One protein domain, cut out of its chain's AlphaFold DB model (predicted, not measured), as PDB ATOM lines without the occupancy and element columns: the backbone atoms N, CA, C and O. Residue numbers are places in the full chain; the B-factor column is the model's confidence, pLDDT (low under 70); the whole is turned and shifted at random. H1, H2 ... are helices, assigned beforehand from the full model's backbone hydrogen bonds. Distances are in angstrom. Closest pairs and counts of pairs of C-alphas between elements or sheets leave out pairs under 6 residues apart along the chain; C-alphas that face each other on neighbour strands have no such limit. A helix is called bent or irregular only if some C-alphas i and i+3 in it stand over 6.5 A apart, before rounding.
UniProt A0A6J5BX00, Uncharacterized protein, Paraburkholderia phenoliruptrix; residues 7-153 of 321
ATOM      1  N   ASP A   7     -16.599  58.963 140.705       96.62
ATOM      2  CA  ASP A   7     -17.140  57.707 140.190       96.62
ATOM      3  C   ASP A   7     -17.683  57.860 138.765       96.62
ATOM      4  O   ASP A   7     -17.476  56.960 137.951       96.62
ATOM      5  N   ALA A   8     -18.241  59.026 138.414       95.69
ATOM      6  CA  ALA A   8     -18.576  59.353 137.027       95.69
ATOM      7  C   ALA A   8     -17.317  59.349 136.140       95.69
ATOM      8  O   ALA A   8     -17.312  58.736 135.075       95.69
ATOM      9  N   PHE A   9     -16.199  59.920 136.614       96.25
ATOM     10  CA  PHE A   9     -14.910  59.832 135.910       96.25
ATOM     11  C   PHE A   9     -14.420  58.392 135.733       96.25
ATOM     12  O   PHE A   9     -13.897  58.059 134.671       96.25
ATOM     13  N   LYS A  10     -14.561  57.525 136.743       94.62
ATOM     14  CA  LYS A  10     -14.179  56.105 136.623       94.62
ATOM     15  C   LYS A  10     -15.019  55.381 135.575       94.62
ATOM     16  O   LYS A  10     -14.450  54.696 134.730       94.62
ATOM     17  N   LEU A  11     -16.335  55.583 135.605       93.44
ATOM     18  CA  LEU A  11     -17.259  54.978 134.653       93.44
ATOM     19  C   LEU A  11     -16.984  55.447 133.216       93.44
ATOM     20  O   LEU A  11     -16.937  54.626 132.299       93.44
ATOM     21  N   ALA A  12     -16.729  56.743 133.027       92.38
ATOM     22  CA  ALA A  12     -16.370  57.305 131.729       92.38
ATOM     23  C   ALA A  12     -15.094  56.656 131.168       92.38
ATOM     24  O   ALA A  12     -15.052  56.265 130.004       92.38
ATOM     25  N   MET A  13     -14.059  56.478 131.999       92.19
ATOM     26  CA  MET A  13     -12.822  55.804 131.583       92.19
ATOM     27  C   MET A  13     -13.071  54.354 131.141       92.19
ATOM     28  O   MET A  13     -12.605  53.967 130.072       92.19
ATOM     29  N   GLU A  14     -13.842  53.578 131.908       90.25
ATOM     30  CA  GLU A  14     -14.190  52.187 131.569       90.25
ATOM     31  C   GLU A  14     -14.944  52.092 130.229       90.25
ATOM     32  O   GLU A  14     -14.648  51.248 129.375       90.25
ATOM     33  N   ARG A  15     -15.890  53.010 130.001       87.50
ATOM     34  CA  ARG A  15     -16.643  53.103 128.742       87.50
ATOM     35  C   ARG A  15     -15.749  53.449 127.556       87.50
ATOM     36  O   ARG A  15     -15.895  52.847 126.496       87.50
ATOM     37  N   ILE A  16     -14.811  54.383 127.719       86.12
ATOM     38  CA  ILE A  16     -13.866  54.749 126.653       86.12
ATOM     39  C   ILE A  16     -12.929  53.578 126.328       86.12
ATOM     40  O   ILE A  16     -12.668  53.312 125.155       86.12
ATOM     41  N   GLU A  17     -12.437  52.853 127.337       83.75
ATOM     42  CA  GLU A  17     -11.550  51.695 127.143       83.75
ATOM     43  C   GLU A  17     -12.222  50.560 126.362       83.75
ATOM     44  O   GLU A  17     -11.592  49.916 125.520       83.75
ATOM     45  N   THR A  18     -13.515  50.343 126.596       80.81
ATOM     46  CA  THR A  18     -14.299  49.269 125.965       80.81
ATOM     47  C   THR A  18     -14.900  49.656 124.611       80.81
ATOM     48  O   THR A  18     -15.468  48.814 123.918       80.81
ATOM     49  N   SER A  19     -14.728  50.907 124.178       75.94
ATOM     50  CA  SER A  19     -15.393  51.469 122.997       75.94
ATOM     51  C   SER A  19     -14.759  51.083 121.653       75.94
ATOM     52  O   SER A  19     -15.278  51.460 120.595       75.94
ATOM     53  N   GLY A  20     -13.602  50.418 121.673       76.00
ATOM     54  CA  GLY A  20     -12.807  50.118 120.485       76.00
ATOM     55  C   GLY A  20     -13.320  48.919 119.679       76.00
ATOM     56  O   GLY A  20     -13.745  47.903 120.219       76.00
ATOM     57  N   ALA A  21     -13.177  48.978 118.357       83.19
ATOM     58  CA  ALA A  21     -13.498  47.896 117.428       83.19
ATOM     59  C   ALA A  21     -12.323  46.917 117.216       83.19
ATOM     60  O   ALA A  21     -12.169  46.334 116.143       83.19
ATOM     61  N   ASN A  22     -11.473  46.718 118.232       83.69
ATOM     62  CA  ASN A  22     -10.262  45.888 118.138       83.69
ATOM     63  C   ASN A  22     -10.541  44.435 117.710       83.69
ATOM     64  O   ASN A  22      -9.667  43.797 117.122       83.69
ATOM     65  N   TYR A  23     -11.761  43.936 117.932       85.56
ATOM     66  CA  TYR A  23     -12.212  42.620 117.469       85.56
ATOM     67  C   TYR A  23     -12.170  42.460 115.935       85.56
ATOM     68  O   TYR A  23     -12.106  41.335 115.447       85.56
ATOM     69  N   LEU A  24     -12.144  43.559 115.165       87.56
ATOM     70  CA  LEU A  24     -12.021  43.538 113.701       87.56
ATOM     71  C   LEU A  24     -10.577  43.342 113.209       87.56
ATOM     72  O   LEU A  24     -10.369  43.003 112.042       87.56
ATOM     73  N   ARG A  25      -9.562  43.523 114.065       88.94
ATOM     74  CA  ARG A  25      -8.142  43.477 113.668       88.94
ATOM     75  C   ARG A  25      -7.736  42.207 112.904       88.94
ATOM     76  O   ARG A  25      -7.035  42.346 111.900       88.94
ATOM     77  N   PRO A  26      -8.142  40.985 113.308       88.62
ATOM     78  CA  PRO A  26      -7.792  39.777 112.561       88.62
ATOM     79  C   PRO A  26      -8.311  39.795 111.116       88.62
ATOM     80  O   PRO A  26      -7.594  39.372 110.209       88.62
ATOM     81  N   ALA A  27      -9.516  40.332 110.892       87.25
ATOM     82  CA  ALA A  27     -10.111  40.446 109.563       87.25
ATOM     83  C   ALA A  27      -9.365  41.471 108.695       87.25
ATOM     84  O   ALA A  27      -9.048  41.173 107.549       87.25
ATOM     85  N   PHE A  28      -8.987  42.626 109.255       87.56
ATOM     86  CA  PHE A  28      -8.153  43.610 108.550       87.56
ATOM     87  C   PHE A  28      -6.805  43.021 108.115       87.56
ATOM     88  O   PHE A  28      -6.410  43.172 106.962       87.56
ATOM     89  N   ASN A  29      -6.116  42.303 109.007       85.06
ATOM     90  CA  ASN A  29      -4.845  41.654 108.669       85.06
ATOM     91  C   ASN A  29      -5.003  40.643 107.523       85.06
ATOM     92  O   ASN A  29      -4.172  40.595 106.623       85.06
ATOM     93  N   ARG A  30      -6.073  39.844 107.528       83.12
ATOM     94  CA  ARG A  30      -6.320  38.853 106.475       83.12
ATOM     95  C   ARG A  30      -6.687  39.510 105.141       83.12
ATOM     96  O   ARG A  30      -6.051  39.246 104.127       83.12
ATOM     97  N   GLU A  31      -7.691  40.376 105.144       83.00
ATOM     98  CA  GLU A  31      -8.337  40.849 103.915       83.00
ATOM     99  C   GLU A  31      -7.614  42.035 103.264       83.00
ATOM    100  O   GLU A  31      -7.717  42.224 102.054       83.00
ATOM    101  N   MET A  32      -6.866  42.824 104.044       77.69
ATOM    102  CA  MET A  32      -6.196  44.038 103.554       77.69
ATOM    103  C   MET A  32      -4.676  43.936 103.492       77.69
ATOM    104  O   MET A  32      -4.071  44.686 102.734       77.69
ATOM    105  N   PHE A  33      -4.062  43.048 104.278       73.25
ATOM    106  CA  PHE A  33      -2.607  42.878 104.286       73.25
ATOM    107  C   PHE A  33      -2.151  41.587 103.587       73.25
ATOM    108  O   PHE A  33      -1.057  41.567 103.039       73.25
ATOM    109  N   LEU A  34      -2.962  40.516 103.583       70.69
ATOM    110  CA  LEU A  34      -2.573  39.217 103.003       70.69
ATOM    111  C   LEU A  34      -3.249  38.887 101.662       70.69
ATOM    112  O   LEU A  34      -2.612  38.269 100.814       70.69
ATOM    113  N   HIS A  35      -4.520  39.254 101.469       68.50
ATOM    114  CA  HIS A  35      -5.299  38.852 100.283       68.50
ATOM    115  C   HIS A  35      -5.748  40.006  99.371       68.50
ATOM    116  O   HIS A  35      -6.279  39.737  98.298       68.50
ATOM    117  N   GLU A  36      -5.541  41.261  99.787       67.88
ATOM    118  CA  GLU A  36      -5.871  42.499  99.056       67.88
ATOM    119  C   GLU A  36      -7.212  42.471  98.288       67.88
ATOM    120  O   GLU A  36      -7.270  42.840  97.118       67.88
ATOM    121  N   ASN A  37      -8.318  42.056  98.923       80.50
ATOM    122  CA  ASN A  37      -9.641  42.140  98.289       80.50
ATOM    123  C   ASN A  37     -10.244  43.542  98.507       80.50
ATOM    124  O   ASN A  37     -10.707  43.831  99.617       80.50
ATOM    125  N   PRO A  38     -10.332  44.410  97.476       81.12
ATOM    126  CA  PRO A  38     -10.732  45.805  97.658       81.12
ATOM    127  C   PRO A  38     -12.162  45.964  98.178       81.12
ATOM    128  O   PRO A  38     -12.460  46.899  98.918       81.12
ATOM    129  N   LYS A  39     -13.061  45.043  97.810       86.06
ATOM    130  CA  LYS A  39     -14.470  45.104  98.206       86.06
ATOM    131  C   LYS A  39     -14.633  44.775  99.689       86.06
ATOM    132  O   LYS A  39     -15.241  45.550 100.422       86.06
ATOM    133  N   THR A  40     -14.049  43.664 100.137       85.50
ATOM    134  CA  THR A  40     -14.092  43.241 101.547       85.50
ATOM    135  C   THR A  40     -13.359  44.235 102.449       85.50
ATOM    136  O   THR A  40     -13.833  44.566 103.532       85.50
ATOM    137  N   ALA A  41     -12.233  44.770 101.975       84.25
ATOM    138  CA  ALA A  41     -11.461  45.800 102.657       84.25
ATOM    139  C   ALA A  41     -12.289  47.061 102.958       84.25
ATOM    140  O   ALA A  41     -12.307  47.540 104.091       84.25
ATOM    141  N   LYS A  42     -13.015  47.577 101.959       87.94
ATOM    142  CA  LYS A  42     -13.887  48.750 102.120       87.94
ATOM    143  C   LYS A  42     -15.047  48.477 103.080       87.94
ATOM    144  O   LYS A  42     -15.279  49.283 103.975       87.94
ATOM    145  N   GLN A  43     -15.672  47.300 102.998       88.88
ATOM    146  CA  GLN A  43     -16.721  46.881 103.941       88.88
ATOM    147  C   GLN A  43     -16.222  46.795 105.393       88.88
ATOM    148  O   GLN A  43     -16.933  47.173 106.325       88.88
ATOM    149  N   LEU A  44     -14.988  46.327 105.616       88.19
ATOM    150  CA  LEU A  44     -14.381  46.306 106.951       88.19
ATOM    151  C   LEU A  44     -14.127  47.720 107.492       88.19
ATOM    152  O   LEU A  44     -14.330  47.963 108.684       88.19
ATOM    153  N   ILE A  45     -13.715  48.656 106.632       87.69
ATOM    154  CA  ILE A  45     -13.555  50.070 106.998       87.69
ATOM    155  C   ILE A  45     -14.908  50.685 107.367       87.69
ATOM    156  O   ILE A  45     -15.009  51.326 108.412       87.69
ATOM    157  N   GLU A  46     -15.948  50.461 106.563       87.06
ATOM    158  CA  GLU A  46     -17.316  50.914 106.853       87.06
ATOM    159  C   GLU A  46     -17.807  50.386 108.202       87.06
ATOM    160  O   GLU A  46     -18.293  51.154 109.035       87.06
ATOM    161  N   LEU A  47     -17.614  49.088 108.457       87.25
ATOM    162  CA  LEU A  47     -17.997  48.457 109.715       87.25
ATOM    163  C   LEU A  47     -17.241  49.059 110.907       87.25
ATOM    164  O   LEU A  47     -17.849  49.315 111.947       87.25
ATOM    165  N   ALA A  48     -15.941  49.326 110.760       85.38
ATOM    166  CA  ALA A  48     -15.140  49.971 111.795       85.38
ATOM    167  C   ALA A  48     -15.610  51.408 112.074       85.38
ATOM    168  O   ALA A  48     -15.785  51.780 113.235       85.38
ATOM    169  N   LEU A  49     -15.880  52.198 111.029       81.62
ATOM    170  CA  LEU A  49     -16.414  53.560 111.158       81.62
ATOM    171  C   LEU A  49     -17.811  53.566 111.792       81.62
ATOM    172  O   LEU A  49     -18.110  54.427 112.620       81.62
ATOM    173  N   HIS A  50     -18.668  52.607 111.444       82.62
ATOM    174  CA  HIS A  50     -19.987  52.450 112.051       82.62
ATOM    175  C   HIS A  50     -19.895  52.048 113.530       82.62
ATOM    176  O   HIS A  50     -20.530  52.676 114.377       82.62
ATOM    177  N   ALA A  51     -19.075  51.045 113.865       80.88
ATOM    178  CA  ALA A  51     -18.842  50.633 115.250       80.88
ATOM    179  C   ALA A  51     -18.330  51.809 116.092       80.88
ATOM    180  O   ALA A  51     -18.836  52.059 117.182       80.88
ATOM    181  N   ARG A  52     -17.399  52.586 115.536       76.38
ATOM    182  CA  ARG A  52     -16.854  53.788 116.159       76.38
ATOM    183  C   ARG A  52     -17.923  54.857 116.397       76.38
ATOM    184  O   ARG A  52     -18.030  55.351 117.514       76.38
ATOM    185  N   ARG A  53     -18.760  55.167 115.400       76.12
ATOM    186  CA  ARG A  53     -19.894  56.101 115.552       76.12
ATOM    187  C   ARG A  53     -20.873  55.654 116.629       76.12
ATOM    188  O   ARG A  53     -21.288  56.468 117.443       76.12
ATOM    189  N   LYS A  54     -21.210  54.364 116.664       76.25
ATOM    190  CA  LYS A  54     -22.095  53.803 117.689       76.25
ATOM    191  C   LYS A  54     -21.487  53.931 119.088       76.25
ATOM    192  O   LYS A  54     -22.189  54.326 120.010       76.25
ATOM    193  N   SER A  55     -20.191  53.658 119.226       71.88
ATOM    194  CA  SER A  55     -19.457  53.875 120.475       71.88
ATOM    195  C   SER A  55     -19.475  55.345 120.908       71.88
ATOM    196  O   SER A  55     -19.740  55.617 122.072       71.88
ATOM    197  N   PHE A  56     -19.278  56.293 119.984       70.94
ATOM    198  CA  PHE A  56     -19.365  57.729 120.288       70.94
ATOM    199  C   PHE A  56     -20.783  58.202 120.605       70.94
ATOM    200  O   PHE A  56     -20.955  59.061 121.457       70.94
ATOM    201  N   ALA A  57     -21.812  57.634 119.980       70.44
ATOM    202  CA  ALA A  57     -23.191  57.967 120.322       70.44
ATOM    203  C   ALA A  57     -23.516  57.597 121.779       70.44
ATOM    204  O   ALA A  57     -24.176  58.367 122.465       70.44
ATOM    205  N   LEU A  58     -22.985  56.471 122.272       67.19
ATOM    206  CA  LEU A  58     -23.123  56.055 123.675       67.19
ATOM    207  C   LEU A  58     -22.384  56.978 124.656       67.19
ATOM    208  O   LEU A  58     -22.679  56.964 125.848       67.19
ATOM    209  N   PHE A  59     -21.427  57.775 124.177       73.62
ATOM    210  CA  PHE A  59     -20.711  58.751 124.996       73.62
ATOM    211  C   PHE A  59     -21.523  60.016 125.255       73.62
ATOM    212  O   PHE A  59     -21.266  60.698 126.241       73.62
ATOM    213  N   ASN A  60     -22.515  60.321 124.418       69.19
ATOM    214  CA  ASN A  60     -23.362  61.499 124.611       69.19
ATOM    215  C   ASN A  60     -24.272  61.383 125.846       69.19
ATOM    216  O   ASN A  60     -24.718  62.408 126.354       69.19
ATOM    217  N   ASP A  61     -24.497  60.159 126.333       78.06
ATOM    218  CA  ASP A  61     -25.264  59.858 127.548       78.06
ATOM    219  C   ASP A  61     -24.366  59.731 128.802       78.06
ATOM    220  O   ASP A  61     -24.827  59.320 129.872       78.06
ATOM    221  N   ASP A  62     -23.064  60.013 128.687       88.94
ATOM    222  CA  ASP A  62     -22.108  59.930 129.792       88.94
ATOM    223  C   ASP A  62     -21.872  61.297 130.437       88.94
ATOM    224  O   ASP A  62     -21.406  62.219 129.779       88.94
ATOM    225  N   GLU A  63     -22.122  61.407 131.745       92.81
ATOM    226  CA  GLU A  63     -22.035  62.665 132.504       92.81
ATOM    227  C   GLU A  63     -20.726  63.435 132.264       92.81
ATOM    228  O   GLU A  63     -20.749  64.650 132.067       92.81
ATOM    229  N   VAL A  64     -19.578  62.747 132.252       93.81
ATOM    230  CA  VAL A  64     -18.268  63.398 132.102       93.81
ATOM    231  C   VAL A  64     -18.038  63.841 130.670       93.81
ATOM    232  O   VAL A  64     -17.468  64.907 130.437       93.81
ATOM    233  N   LEU A  65     -18.459  63.028 129.704       90.06
ATOM    234  CA  LEU A  65     -18.278  63.338 128.291       90.06
ATOM    235  C   LEU A  65     -19.240  64.438 127.842       90.06
ATOM    236  O   LEU A  65     -18.791  65.364 127.170       90.06
ATOM    237  N   SER A  66     -20.497  64.424 128.292       89.38
ATOM    238  CA  SER A  66     -21.436  65.535 128.108       89.38
ATOM    239  C   SER A  66     -20.876  66.819 128.726       89.38
ATOM    240  O   SER A  66     -20.773  67.833 128.037       89.38
ATOM    241  N   TRP A  67     -20.391  66.753 129.974       92.94
ATOM    242  CA  TRP A  67     -19.755  67.892 130.646       92.94
ATOM    243  C   TRP A  67     -18.532  68.426 129.884       92.94
ATOM    244  O   TRP A  67     -18.327  69.637 129.823       92.94
ATOM    245  N   LEU A  68     -17.709  67.564 129.278       92.19
ATOM    246  CA  LEU A  68     -16.579  67.991 128.442       92.19
ATOM    247  C   LEU A  68     -17.037  68.634 127.127       92.19
ATOM    248  O   LEU A  68     -16.530  69.690 126.758       92.19
ATOM    249  N   ILE A  69     -17.989  68.021 126.421       88.12
ATOM    250  CA  ILE A  69     -18.481  68.492 125.116       88.12
ATOM    251  C   ILE A  69     -19.167  69.860 125.233       88.12
ATOM    252  O   ILE A  69     -19.089  70.683 124.318       88.12
ATOM    253  N   GLU A  70     -19.804  70.143 126.366       89.50
ATOM    254  CA  GLU A  70     -20.424  71.442 126.639       89.50
ATOM    255  C   GLU A  70     -19.399  72.561 126.879       89.50
ATOM    256  O   GLU A  70     -19.731  73.746 126.770       89.50
ATOM    257  N   GLN A  71     -18.138  72.214 127.148       92.94
ATOM    258  CA  GLN A  71     -17.076  73.174 127.416       92.94
ATOM    259  C   GLN A  71     -16.348  73.605 126.139       92.94
ATOM    260  O   GLN A  71     -15.668  72.833 125.460       92.94
ATOM    261  N   GLU A  72     -16.404  74.907 125.859       93.88
ATOM    262  CA  GLU A  72     -15.761  75.514 124.689       93.88
ATOM    263  C   GLU A  72     -14.250  75.226 124.553       93.88
ATOM    264  O   GLU A  72     -13.787  74.993 123.433       93.88
ATOM    265  N   PRO A  73     -13.438  75.194 125.632       95.00
ATOM    266  CA  PRO A  73     -12.030  74.828 125.511       95.00
ATOM    267  C   PRO A  73     -11.802  73.414 124.966       95.00
ATOM    268  O   PRO A  73     -10.930  73.228 124.113       95.00
ATOM    269  N   PHE A  74     -12.609  72.436 125.389       93.56
ATOM    270  CA  PHE A  74     -12.542  71.077 124.856       93.56
ATOM    271  C   PHE A  74     -12.911  71.063 123.371       93.56
ATOM    272  O   PHE A  74     -12.113  70.588 122.562       93.56
ATOM    273  N   ARG A  75     -14.045  71.674 122.994       89.56
ATOM    274  CA  ARG A  75     -14.503  71.725 121.593       89.56
ATOM    275  C   ARG A  75     -13.480  72.349 120.653       89.56
ATOM    276  O   ARG A  75     -13.242  71.814 119.575       89.56
ATOM    277  N   ARG A  76     -12.825  73.445 121.054       90.69
ATOM    278  CA  ARG A  76     -11.773  74.083 120.238       90.69
ATOM    279  C   ARG A  76     -10.604  73.139 119.970       90.69
ATOM    280  O   ARG A  76     -10.125  73.060 118.840       90.69
ATOM    281  N   VAL A  77     -10.140  72.426 120.996       91.00
ATOM    282  CA  VAL A  77      -9.025  71.473 120.874       91.00
ATOM    283  C   VAL A  77      -9.448  70.244 120.075       91.00
ATOM    284  O   VAL A  77      -8.717  69.804 119.187       91.00
ATOM    285  N   GLU A  78     -10.643  69.722 120.337       86.56
ATOM    286  CA  GLU A  78     -11.209  68.596 119.610       86.56
ATOM    287  C   GLU A  78     -11.372  68.927 118.122       86.56
ATOM    288  O   GLU A  78     -10.811  68.235 117.275       86.56
ATOM    289  N   GLN A  79     -12.048  70.025 117.784       83.00
ATOM    290  CA  GLN A  79     -12.281  70.449 116.404       83.00
ATOM    291  C   GLN A  79     -10.971  70.730 115.661       83.00
ATOM    292  O   GLN A  79     -10.839  70.389 114.486       83.00
ATOM    293  N   LYS A  80      -9.968  71.305 116.332       84.81
ATOM    294  CA  LYS A  80      -8.655  71.563 115.726       84.81
ATOM    295  C   LYS A  80      -7.954  70.284 115.260       84.81
ATOM    296  O   LYS A  80      -7.206  70.328 114.283       84.81
ATOM    297  N   PHE A  81      -8.158  69.160 115.948       76.00
ATOM    298  CA  PHE A  81      -7.419  67.919 115.679       76.00
ATOM    299  C   PHE A  81      -8.233  66.810 115.049       76.00
ATOM    300  O   PHE A  81      -7.668  65.960 114.362       76.00
ATOM    301  N   TRP A  82      -9.535  66.853 115.262       72.06
ATOM    302  CA  TRP A  82     -10.477  65.820 114.877       72.06
ATOM    303  C   TRP A  82     -11.660  66.404 114.085       72.06
ATOM    304  O   TRP A  82     -12.588  65.676 113.742       72.06
ATOM    305  N   GLY A  83     -11.637  67.705 113.754       57.41
ATOM    306  CA  GLY A  83     -12.704  68.430 113.054       57.41
ATOM    307  C   GLY A  83     -13.170  67.758 111.762       57.41
ATOM    308  O   GLY A  83     -12.367  67.322 110.935       57.41
ATOM    309  N   THR A  84     -14.497  67.626 111.624       45.94
ATOM    310  CA  THR A  84     -15.245  66.823 110.622       45.94
ATOM    311  C   THR A  84     -14.825  65.353 110.494       45.94
ATOM    312  O   THR A  84     -15.374  64.663 109.653       45.94
ATOM    313  N   THR A  85     -13.879  64.885 111.320       46.75
ATOM    314  CA  THR A  85     -13.255  63.554 111.483       46.75
ATOM    315  C   THR A  85     -14.122  62.446 112.056       46.75
ATOM    316  O   THR A  85     -14.143  61.324 111.568       46.75
ATOM    317  N   ASP A  86     -14.860  62.765 113.119       48.16
ATOM    318  CA  ASP A  86     -15.383  61.715 114.006       48.16
ATOM    319  C   ASP A  86     -16.622  62.087 114.835       48.16
ATOM    320  O   ASP A  86     -17.275  61.186 115.347       48.16
ATOM    321  N   ALA A  87     -17.003  63.366 114.921       38.38
ATOM    322  CA  ALA A  87     -18.081  63.824 115.809       38.38
ATOM    323  C   ALA A  87     -19.458  64.028 115.132       38.38
ATOM    324  O   ALA A  87     -20.338  64.649 115.713       38.38
ATOM    325  N   GLY A  88     -19.680  63.482 113.930       37.56
ATOM    326  CA  GLY A  88     -21.023  63.428 113.335       37.56
ATOM    327  C   GLY A  88     -21.319  64.472 112.261       37.56
ATOM    328  O   GLY A  88     -22.220  65.286 112.426       37.56
ATOM    329  N   ASP A  89     -20.626  64.386 111.123       36.81
ATOM    330  CA  ASP A  89     -21.211  64.864 109.868       36.81
ATOM    331  C   ASP A  89     -21.889  63.658 109.184       36.81
ATOM    332  O   ASP A  89     -21.186  62.726 108.783       36.81
ATOM    333  N   PRO A  90     -23.232  63.578 109.155       41.31
ATOM    334  CA  PRO A  90     -23.979  62.434 108.637       41.31
ATOM    335  C   PRO A  90     -24.124  62.437 107.106       41.31
ATOM    336  O   PRO A  90     -24.944  61.686 106.582       41.31
ATOM    337  N   ASP A  91     -23.380  63.269 106.368       42.91
ATOM    338  CA  ASP A  91     -23.455  63.262 104.906       42.91
ATOM    339  C   ASP A  91     -22.815  61.979 104.332       42.91
ATOM    340  O   ASP A  91     -21.596  61.785 104.405       42.91
ATOM    341  N   GLU A  92     -23.636  61.105 103.738       43.53
ATOM    342  CA  GLU A  92     -23.242  59.836 103.096       43.53
ATOM    343  C   GLU A  92     -22.136  60.031 102.042       43.53
ATOM    344  O   GLU A  92     -21.253  59.185 101.881       43.53
ATOM    345  N   ARG A  93     -22.104  61.193 101.371       41.59
ATOM    346  CA  ARG A  93     -21.048  61.542 100.400       41.59
ATOM    347  C   ARG A  93     -19.687  61.799 101.049       41.59
ATOM    348  O   ARG A  93     -18.655  61.714 100.375       41.59
ATOM    349  N   SER A  94     -19.665  62.136 102.338       56.72
ATOM    350  CA  SER A  94     -18.437  62.268 103.121       56.72
ATOM    351  C   SER A  94     -17.891  60.897 103.539       56.72
ATOM    352  O   SER A  94     -16.669  60.720 103.573       56.72
ATOM    353  N   ASP A  95     -18.771  59.913 103.752       66.00
ATOM    354  CA  ASP A  95     -18.424  58.563 104.203       66.00
ATOM    355  C   ASP A  95     -17.751  57.729 103.108       66.00
ATOM    356  O   ASP A  95     -16.695  57.153 103.366       66.00
ATOM    357  N   GLU A  96     -18.248  57.736 101.867       72.12
ATOM    358  CA  GLU A  96     -17.579  57.025 100.761       72.12
ATOM    359  C   GLU A  96     -16.157  57.557 100.521       72.12
ATOM    360  O   GLU A  96     -15.199  56.793 100.403       72.12
ATOM    361  N   ARG A  97     -15.979  58.886 100.530       76.12
ATOM    362  CA  ARG A  97     -14.653  59.514 100.382       76.12
ATOM    363  C   ARG A  97     -13.722  59.191 101.548       76.12
ATOM    364  O   ARG A  97     -12.509  59.089 101.353       76.12
ATOM    365  N   ARG A  98     -14.256  59.062 102.766       74.31
ATOM    366  CA  ARG A  98     -13.491  58.624 103.944       74.31
ATOM    367  C   ARG A  98     -13.073  57.169 103.814       74.31
ATOM    368  O   ARG A  98     -11.905  56.871 104.062       74.31
ATOM    369  N   VAL A  99     -13.990  56.290 103.414       82.94
ATOM    370  CA  VAL A  99     -13.716  54.867 103.185       82.94
ATOM    371  C   VAL A  99     -12.632  54.712 102.125       82.94
ATOM    372  O   VAL A  99     -11.650  54.015 102.377       82.94
ATOM    373  N   GLU A 100     -12.732  55.437 101.008       83.81
ATOM    374  CA  GLU A 100     -11.719  55.415  99.947       83.81
ATOM    375  C   GLU A 100     -10.355  55.888 100.455       83.81
ATOM    376  O   GLU A 100      -9.352  55.199 100.293       83.81
ATOM    377  N   ARG A 101     -10.313  57.017 101.173       82.94
ATOM    378  CA  ARG A 101      -9.070  57.544 101.750       82.94
ATOM    379  C   ARG A 101      -8.435  56.563 102.734       82.94
ATOM    380  O   ARG A 101      -7.212  56.422 102.771       82.94
ATOM    381  N   HIS A 102      -9.231  55.917 103.584       84.94
ATOM    382  CA  HIS A 102      -8.722  54.894 104.495       84.94
ATOM    383  C   HIS A 102      -8.206  53.688 103.715       84.94
ATOM    384  O   HIS A 102      -7.098  53.233 103.994       84.94
ATOM    385  N   TYR A 103      -8.950  53.227 102.711       87.00
ATOM    386  CA  TYR A 103      -8.561  52.117 101.852       87.00
ATOM    387  C   TYR A 103      -7.223  52.380 101.151       87.00
ATOM    388  O   TYR A 103      -6.290  51.600 101.328       87.00
ATOM    389  N   GLU A 104      -7.079  53.512 100.456       85.56
ATOM    390  CA  GLU A 104      -5.829  53.930  99.807       85.56
ATOM    391  C   GLU A 104      -4.669  53.977 100.803       85.56
ATOM    392  O   GLU A 104      -3.556  53.533 100.520       85.56
ATOM    393  N   ASN A 105      -4.918  54.483 102.010       83.81
ATOM    394  CA  ASN A 105      -3.916  54.501 103.061       83.81
ATOM    395  C   ASN A 105      -3.504  53.078 103.479       83.81
ATOM    396  O   ASN A 105      -2.311  52.777 103.557       83.81
ATOM    397  N   PHE A 106      -4.440  52.181 103.752       85.06
ATOM    398  CA  PHE A 106      -4.079  50.813 104.117       85.06
ATOM    399  C   PHE A 106      -3.374  50.078 102.975       85.06
ATOM    400  O   PHE A 106      -2.343  49.457 103.223       85.06
ATOM    401  N   HIS A 107      -3.849  50.233 101.740       84.00
ATOM    402  CA  HIS A 107      -3.246  49.630 100.553       84.00
ATOM    403  C   HIS A 107      -1.803  50.111 100.337       84.00
ATOM    404  O   HIS A 107      -0.882  49.305 100.259       84.00
ATOM    405  N   ASN A 108      -1.563  51.426 100.396       83.94
ATOM    406  CA  ASN A 108      -0.215  51.997 100.310       83.94
ATOM    407  C   ASN A 108       0.718  51.522 101.440       83.94
ATOM    408  O   ASN A 108       1.938  51.522 101.283       83.94
ATOM    409  N   ALA A 109       0.176  51.178 102.613       82.69
ATOM    410  CA  ALA A 109       0.968  50.630 103.711       82.69
ATOM    411  C   ALA A 109       1.276  49.135 103.517       82.69
ATOM    412  O   ALA A 109       2.378  48.711 103.867       82.69
ATOM    413  N   ALA A 110       0.335  48.372 102.953       77.88
ATOM    414  CA  ALA A 110       0.475  46.947 102.659       77.88
ATOM    415  C   ALA A 110       1.466  46.670 101.513       77.88
ATOM    416  O   ALA A 110       2.264  45.746 101.619       77.88
ATOM    417  N   GLN A 111       1.513  47.530 100.488       77.44
ATOM    418  CA  GLN A 111       2.445  47.403  99.353       77.44
ATOM    419  C   GLN A 111       3.928  47.612  99.707       77.44
ATOM    420  O   GLN A 111       4.820  47.306  98.916       77.44
ATOM    421  N   LEU A 112       4.225  48.171 100.881       77.94
ATOM    422  CA  LEU A 112       5.597  48.333 101.347       77.94
ATOM    423  C   LEU A 112       6.073  47.002 101.941       77.94
ATOM    424  O   LEU A 112       5.874  46.778 103.134       77.94
ATOM    425  N   ASP A 113       6.752  46.170 101.145       66.00
ATOM    426  CA  ASP A 113       7.348  44.888 101.575       66.00
ATOM    427  C   ASP A 113       8.555  45.091 102.513       66.00
ATOM    428  O   ASP A 113       9.723  44.880 102.193       66.00
ATOM    429  N   THR A 114       8.277  45.666 103.680       75.94
ATOM    430  CA  THR A 114       9.246  46.024 104.709       75.94
ATOM    431  C   THR A 114       8.571  45.999 106.077       75.94
ATOM    432  O   THR A 114       7.383  46.301 106.223       75.94
ATOM    433  N   ALA A 115       9.362  45.804 107.135       79.62
ATOM    434  CA  ALA A 115       8.909  46.020 108.513       79.62
ATOM    435  C   ALA A 115       8.301  47.428 108.734       79.62
ATOM    436  O   ALA A 115       7.487  47.634 109.635       79.62
ATOM    437  N   ARG A 116       8.671  48.408 107.897       79.19
ATOM    438  CA  ARG A 116       8.126  49.770 107.914       79.19
ATOM    439  C   ARG A 116       6.692  49.839 107.379       79.19
ATOM    440  O   ARG A 116       5.902  50.603 107.932       79.19
ATOM    441  N   GLY A 117       6.364  49.066 106.344       80.38
ATOM    442  CA  GLY A 117       5.008  48.943 105.802       80.38
ATOM    443  C   GLY A 117       4.039  48.386 106.832       80.38
ATOM    444  O   GLY A 117       3.044  49.029 107.166       80.38
ATOM    445  N   ARG A 118       4.427  47.271 107.461       83.50
ATOM    446  CA  ARG A 118       3.654  46.650 108.543       83.50
ATOM    447  C   ARG A 118       3.384  47.607 109.707       83.50
ATOM    448  O   ARG A 118       2.237  47.757 110.108       83.50
ATOM    449  N   ARG A 119       4.406  48.321 110.198       82.25
ATOM    450  CA  ARG A 119       4.222  49.321 111.270       82.25
ATOM    451  C   ARG A 119       3.229  50.418 110.882       82.25
ATOM    452  O   ARG A 119       2.380  50.774 111.685       82.25
ATOM    453  N   ARG A 120       3.307  50.933 109.648       81.50
ATOM    454  CA  ARG A 120       2.363  51.950 109.151       81.50
ATOM    455  C   ARG A 120       0.936  51.417 109.045       81.50
ATOM    456  O   ARG A 120       0.001  52.170 109.306       81.50
ATOM    457  N   PHE A 121       0.773  50.161 108.637       85.50
ATOM    458  CA  PHE A 121      -0.527  49.500 108.593       85.50
ATOM    459  C   PHE A 121      -1.114  49.366 110.002       85.50
ATOM    460  O   PHE A 121      -2.231  49.824 110.237       85.50
ATOM    461  N   ASP A 122      -0.334  48.827 110.944       83.81
ATOM    462  CA  ASP A 122      -0.751  48.651 112.337       83.81
ATOM    463  C   ASP A 122      -1.120  49.998 112.983       83.81
ATOM    464  O   ASP A 122      -2.208  50.112 113.543       83.81
ATOM    465  N   ASP A 123      -0.302  51.043 112.792       79.38
ATOM    466  CA  ASP A 123      -0.566  52.401 113.294       79.38
ATOM    467  C   ASP A 123      -1.886  52.986 112.765       79.38
ATOM    468  O   ASP A 123      -2.618  53.668 113.484       79.38
ATOM    469  N   ARG A 124      -2.205  52.741 111.490       81.88
ATOM    470  CA  ARG A 124      -3.456  53.210 110.870       81.88
ATOM    471  C   ARG A 124      -4.657  52.428 111.381       81.88
ATOM    472  O   ARG A 124      -5.715  53.013 111.613       81.88
ATOM    473  N   LEU A 125      -4.486  51.126 111.571       84.12
ATOM    474  CA  LEU A 125      -5.529  50.248 112.078       84.12
ATOM    475  C   LEU A 125      -5.864  50.598 113.529       84.12
ATOM    476  O   LEU A 125      -7.028  50.714 113.893       84.12
ATOM    477  N   ASP A 126      -4.835  50.864 114.324       81.38
ATOM    478  CA  ASP A 126      -4.916  51.373 115.688       81.38
ATOM    479  C   ASP A 126      -5.744  52.660 115.803       81.38
ATOM    480  O   ASP A 126      -6.574  52.792 116.706       81.38
ATOM    481  N   MET A 127      -5.540  53.608 114.883       76.69
ATOM    482  CA  MET A 127      -6.322  54.847 114.844       76.69
ATOM    483  C   MET A 127      -7.779  54.593 114.445       76.69
ATOM    484  O   MET A 127      -8.675  55.165 115.064       76.69
ATOM    485  N   LEU A 128      -8.019  53.732 113.448       80.75
ATOM    486  CA  LEU A 128      -9.365  53.435 112.947       80.75
ATOM    487  C   LEU A 128     -10.213  52.673 113.975       80.75
ATOM    488  O   LEU A 128     -11.379  53.005 114.176       80.75
ATOM    489  N   LEU A 129      -9.635  51.662 114.627       81.88
ATOM    490  CA  LEU A 129     -10.361  50.799 115.561       81.88
ATOM    491  C   LEU A 129     -10.550  51.438 116.942       81.88
ATOM    492  O   LEU A 129     -11.319  50.917 117.740       81.88
ATOM    493  N   GLY A 130      -9.869  52.544 117.258       72.19
ATOM    494  CA  GLY A 130     -10.097  53.296 118.499       72.19
ATOM    495  C   GLY A 130      -9.582  52.631 119.782       72.19
ATOM    496  O   GLY A 130      -9.625  53.239 120.841       72.19
ATOM    497  N   GLY A 131      -9.067  51.402 119.721       68.50
ATOM    498  CA  GLY A 131      -8.595  50.673 120.900       68.50
ATOM    499  C   GLY A 131      -7.097  50.815 121.181       68.50
ATOM    500  O   GLY A 131      -6.550  50.052 121.973       68.50
ATOM    501  N   HIS A 132      -6.415  51.744 120.509       77.69
ATOM    502  CA  HIS A 132      -4.985  51.978 120.683       77.69
ATOM    503  C   HIS A 132      -4.696  53.301 121.389       77.69
ATOM    504  O   HIS A 132      -5.441  54.276 121.265       77.69
ATOM    505  N   VAL A 133      -3.544  53.379 122.057       78.12
ATOM    506  CA  VAL A 133      -3.096  54.568 122.803       78.12
ATOM    507  C   VAL A 133      -2.915  55.819 121.937       78.12
ATOM    508  O   VAL A 133      -2.886  56.922 122.473       78.12
ATOM    509  N   ARG A 134      -2.788  55.647 120.614       79.75
ATOM    510  CA  ARG A 134      -2.649  56.727 119.619       79.75
ATOM    511  C   ARG A 134      -3.974  57.164 118.985       79.75
ATOM    512  O   ARG A 134      -3.970  58.038 118.128       79.75
ATOM    513  N   SER A 135      -5.086  56.529 119.341       79.94
ATOM    514  CA  SER A 135      -6.404  56.868 118.800       79.94
ATOM    515  C   SER A 135      -7.032  58.061 119.529       79.94
ATOM    516  O   SER A 135      -6.574  58.448 120.607       79.94
ATOM    517  N   TYR A 136      -8.115  58.611 118.971       82.12
ATOM    518  CA  TYR A 136      -8.916  59.638 119.645       82.12
ATOM    519  C   TYR A 136      -9.436  59.155 121.009       82.12
ATOM    520  O   TYR A 136      -9.212  59.838 122.003       82.12
ATOM    521  N   SER A 137     -10.016  57.950 121.095       83.06
ATOM    522  CA  SER A 137     -10.457  57.368 122.374       83.06
ATOM    523  C   SER A 137      -9.291  57.205 123.354       83.06
ATOM    524  O   SER A 137      -9.410  57.533 124.529       83.06
ATOM    525  N   GLY A 138      -8.116  56.787 122.871       84.88
ATOM    526  CA  GLY A 138      -6.903  56.697 123.689       84.88
ATOM    527  C   GLY A 138      -6.422  58.051 124.225       84.88
ATOM    528  O   GLY A 138      -5.950  58.132 125.365       84.88
ATOM    529  N   TRP A 139      -6.546  59.116 123.431       90.31
ATOM    530  CA  TRP A 139      -6.264  60.486 123.860       90.31
ATOM    531  C   TRP A 139      -7.299  60.986 124.875       90.31
ATOM    532  O   TRP A 139      -6.917  61.471 125.941       90.31
ATOM    533  N   LEU A 140      -8.589  60.800 124.580       90.25
ATOM    534  CA  LEU A 140      -9.708  61.201 125.431       90.25
ATOM    535  C   LEU A 140      -9.638  60.520 126.802       90.25
ATOM    536  O   LEU A 140      -9.728  61.194 127.822       90.25
ATOM    537  N   LEU A 141      -9.349  59.217 126.839       91.56
ATOM    538  CA  LEU A 141      -9.121  58.464 128.074       91.56
ATOM    539  C   LEU A 141      -8.030  59.102 128.949       91.56
ATOM    540  O   LEU A 141      -8.175  59.209 130.164       91.56
ATOM    541  N   ARG A 142      -6.928  59.552 128.336       95.06
ATOM    542  CA  ARG A 142      -5.818  60.200 129.055       95.06
ATOM    543  C   ARG A 142      -6.195  61.583 129.560       95.06
ATOM    544  O   ARG A 142      -5.780  61.931 130.662       95.06
ATOM    545  N   LEU A 143      -6.974  62.337 128.786       96.00
ATOM    546  CA  LEU A 143      -7.518  63.621 129.216       96.00
ATOM    547  C   LEU A 143      -8.439  63.442 130.427       96.00
ATOM    548  O   LEU A 143      -8.190  64.042 131.470       96.00
ATOM    549  N   VAL A 144      -9.433  62.556 130.325       95.69
ATOM    550  CA  VAL A 144     -10.376  62.229 131.408       95.69
ATOM    551  C   VAL A 144      -9.624  61.747 132.652       95.69
ATOM    552  O   VAL A 144      -9.859  62.243 133.754       95.69
ATOM    553  N   SER A 145      -8.645  60.854 132.483       96.62
ATOM    554  CA  SER A 145      -7.797  60.392 133.585       96.62
ATOM    555  C   SER A 145      -6.982  61.521 134.222       96.62
ATOM    556  O   SER A 145      -6.804  61.505 135.441       96.62
ATOM    557  N   ALA A 146      -6.455  62.466 133.439       96.62
ATOM    558  CA  ALA A 146      -5.663  63.582 133.949       96.62
ATOM    559  C   ALA A 146      -6.530  64.594 134.716       96.62
ATOM    560  O   ALA A 146      -6.113  65.071 135.769       96.62
ATOM    561  N   ILE A 147      -7.745  64.870 134.232       96.75
ATOM    562  CA  ILE A 147      -8.727  65.723 134.920       96.75
ATOM    563  C   ILE A 147      -9.169  65.064 136.234       96.75
ATOM    564  O   ILE A 147      -9.126  65.696 137.290       96.75
ATOM    565  N   ARG A 148      -9.489  63.761 136.218       96.75
ATOM    566  CA  ARG A 148      -9.794  63.014 137.450       96.75
ATOM    567  C   ARG A 148      -8.638  63.090 138.449       96.75
ATOM    568  O   ARG A 148      -8.860  63.334 139.633       96.75
ATOM    569  N   GLU A 149      -7.406  62.862 137.989       95.19
ATOM    570  CA  GLU A 149      -6.205  62.928 138.831       95.19
ATOM    571  C   GLU A 149      -6.010  64.324 139.438       95.19
ATOM    572  O   GLU A 149      -5.603  64.432 140.595       95.19
ATOM    573  N   TYR A 150      -6.333  65.378 138.692       95.12
ATOM    574  CA  TYR A 150      -6.267  66.758 139.161       95.12
ATOM    575  C   TYR A 150      -7.265  67.034 140.304       95.12
ATOM    576  O   TYR A 150      -6.876  67.534 141.370       95.12
ATOM    577  N   HIS A 151      -8.535  66.658 140.121       94.50
ATOM    578  CA  HIS A 151      -9.596  66.939 141.093       94.50
ATOM    579  C   HIS A 151      -9.570  66.014 142.310       94.50
ATOM    580  O   HIS A 151      -9.632  66.486 143.445       94.50
ATOM    581  N   TYR A 152      -9.428  64.709 142.083       94.94
ATOM    582  CA  TYR A 152      -9.648  63.675 143.101       94.94
ATOM    583  C   TYR A 152      -8.368  62.925 143.488       94.94
ATOM    584  O   TYR A 152      -8.333  62.188 144.472       94.94
ATOM    585  N   GLY A 153      -7.287  63.101 142.727       89.12
ATOM    586  CA  GLY A 153      -6.024  62.420 142.971       89.12
ATOM    587  C   GLY A 153      -5.163  63.083 144.048       89.12
ATOM    588  O   GLY A 153      -5.057  64.303 144.162       89.12
TER     589      GLY A 153
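What this domain is: This is residues 7 to 153 of the 321 residues of an uncharacterized protein of Paraburkholderia phenoliruptrix (UniProt A0A6J5BX00). Two helical groups sit end to end along the longest axis: at one end the hairpin of H6 and H7 crosses the hairpin of H2 and H3, and at the other H8 packs on H1, with H4 across H1. H1 and H2 follow each other along one side, and H3, the longest helix, folds back beside H2 and reaches toward the H1 end, while H5 lies on the outside near H4 and H8, touching no helix. The printed part has 147 residues with eight named helices, H1 to H8 in order, and no named strand; its class is all helix. It is compact, with a radius of gyration of the C-alphas of 16.4 A and spans of 49 by 33 by 24 A.

Where its parts are: H1, residues 7 to 18, begins at C-alpha 7 (-17.140, 57.707, 140.190). H2, residues 22 to 34, is irregular: C-alphas 23 and 26 are 7.2 A apart. H3, residues 38 to 59, is 31.9 A long and begins at C-alpha 38 (-10.732, 45.805, 97.658). H4 has residues 63 to 69 and H5 residues 72 to 82. H6, residues 92 to 110, is 27.0 A long, and H7, residues 115 to 129, is 21.1 A long. H8, residues 136 to 152, is 23.8 A long and ends at C-alpha 152 (-9.648, 63.675, 143.101).

How they stand to each other: H1 and H8 touch at a shallow tilt of 19 degrees, opposite ways; their closest C-alphas, Met 13 and Leu 141, are 5.8 A apart. With residues 8 to 12 alone H1 touches H4, only just about perpendicular at 72 degrees, closest at C-alphas Phe 9 and Val 64, 6.2 A. H2 and H3 touch as a hairpin at 17 degrees, closest at C-alphas Met 32 and Ala 41, 5.6 A. H3 touches H6 at a steep tilt of 60 degrees, closest at C-alphas Ile 45 and Val 99, 6.1 A. H6 and H7 are a hairpin at 25 degrees, closest at C-alphas Ala 109 and Gly 117, 4.9 A. H7 touches H2 at a steep tilt of 38 degrees, closest at C-alphas Asn 22 and Leu 129, 5.5 A. H5 is close to H8 but not clearly touching, with C-alphas Trp 82 and Tyr 136 closest at 8.0 A. Among the pairs apart are H1 and H7, and H3 and H8. Every O i to N i+4 pair is within hydrogen-bond range in H1, H3, H4, H5, H7 and H8; in H2 7 of 9 are, in H6 14 of 15.

The domain as a whole: The C-alphas farthest apart, of His 35 and His 151, are 49.7 A apart. The printed part has no cut and no long link. Its mean pLDDT is 80.9; 19 residues are under 70, among them residues 83 to 95, of which 92 to 95 belong to H6.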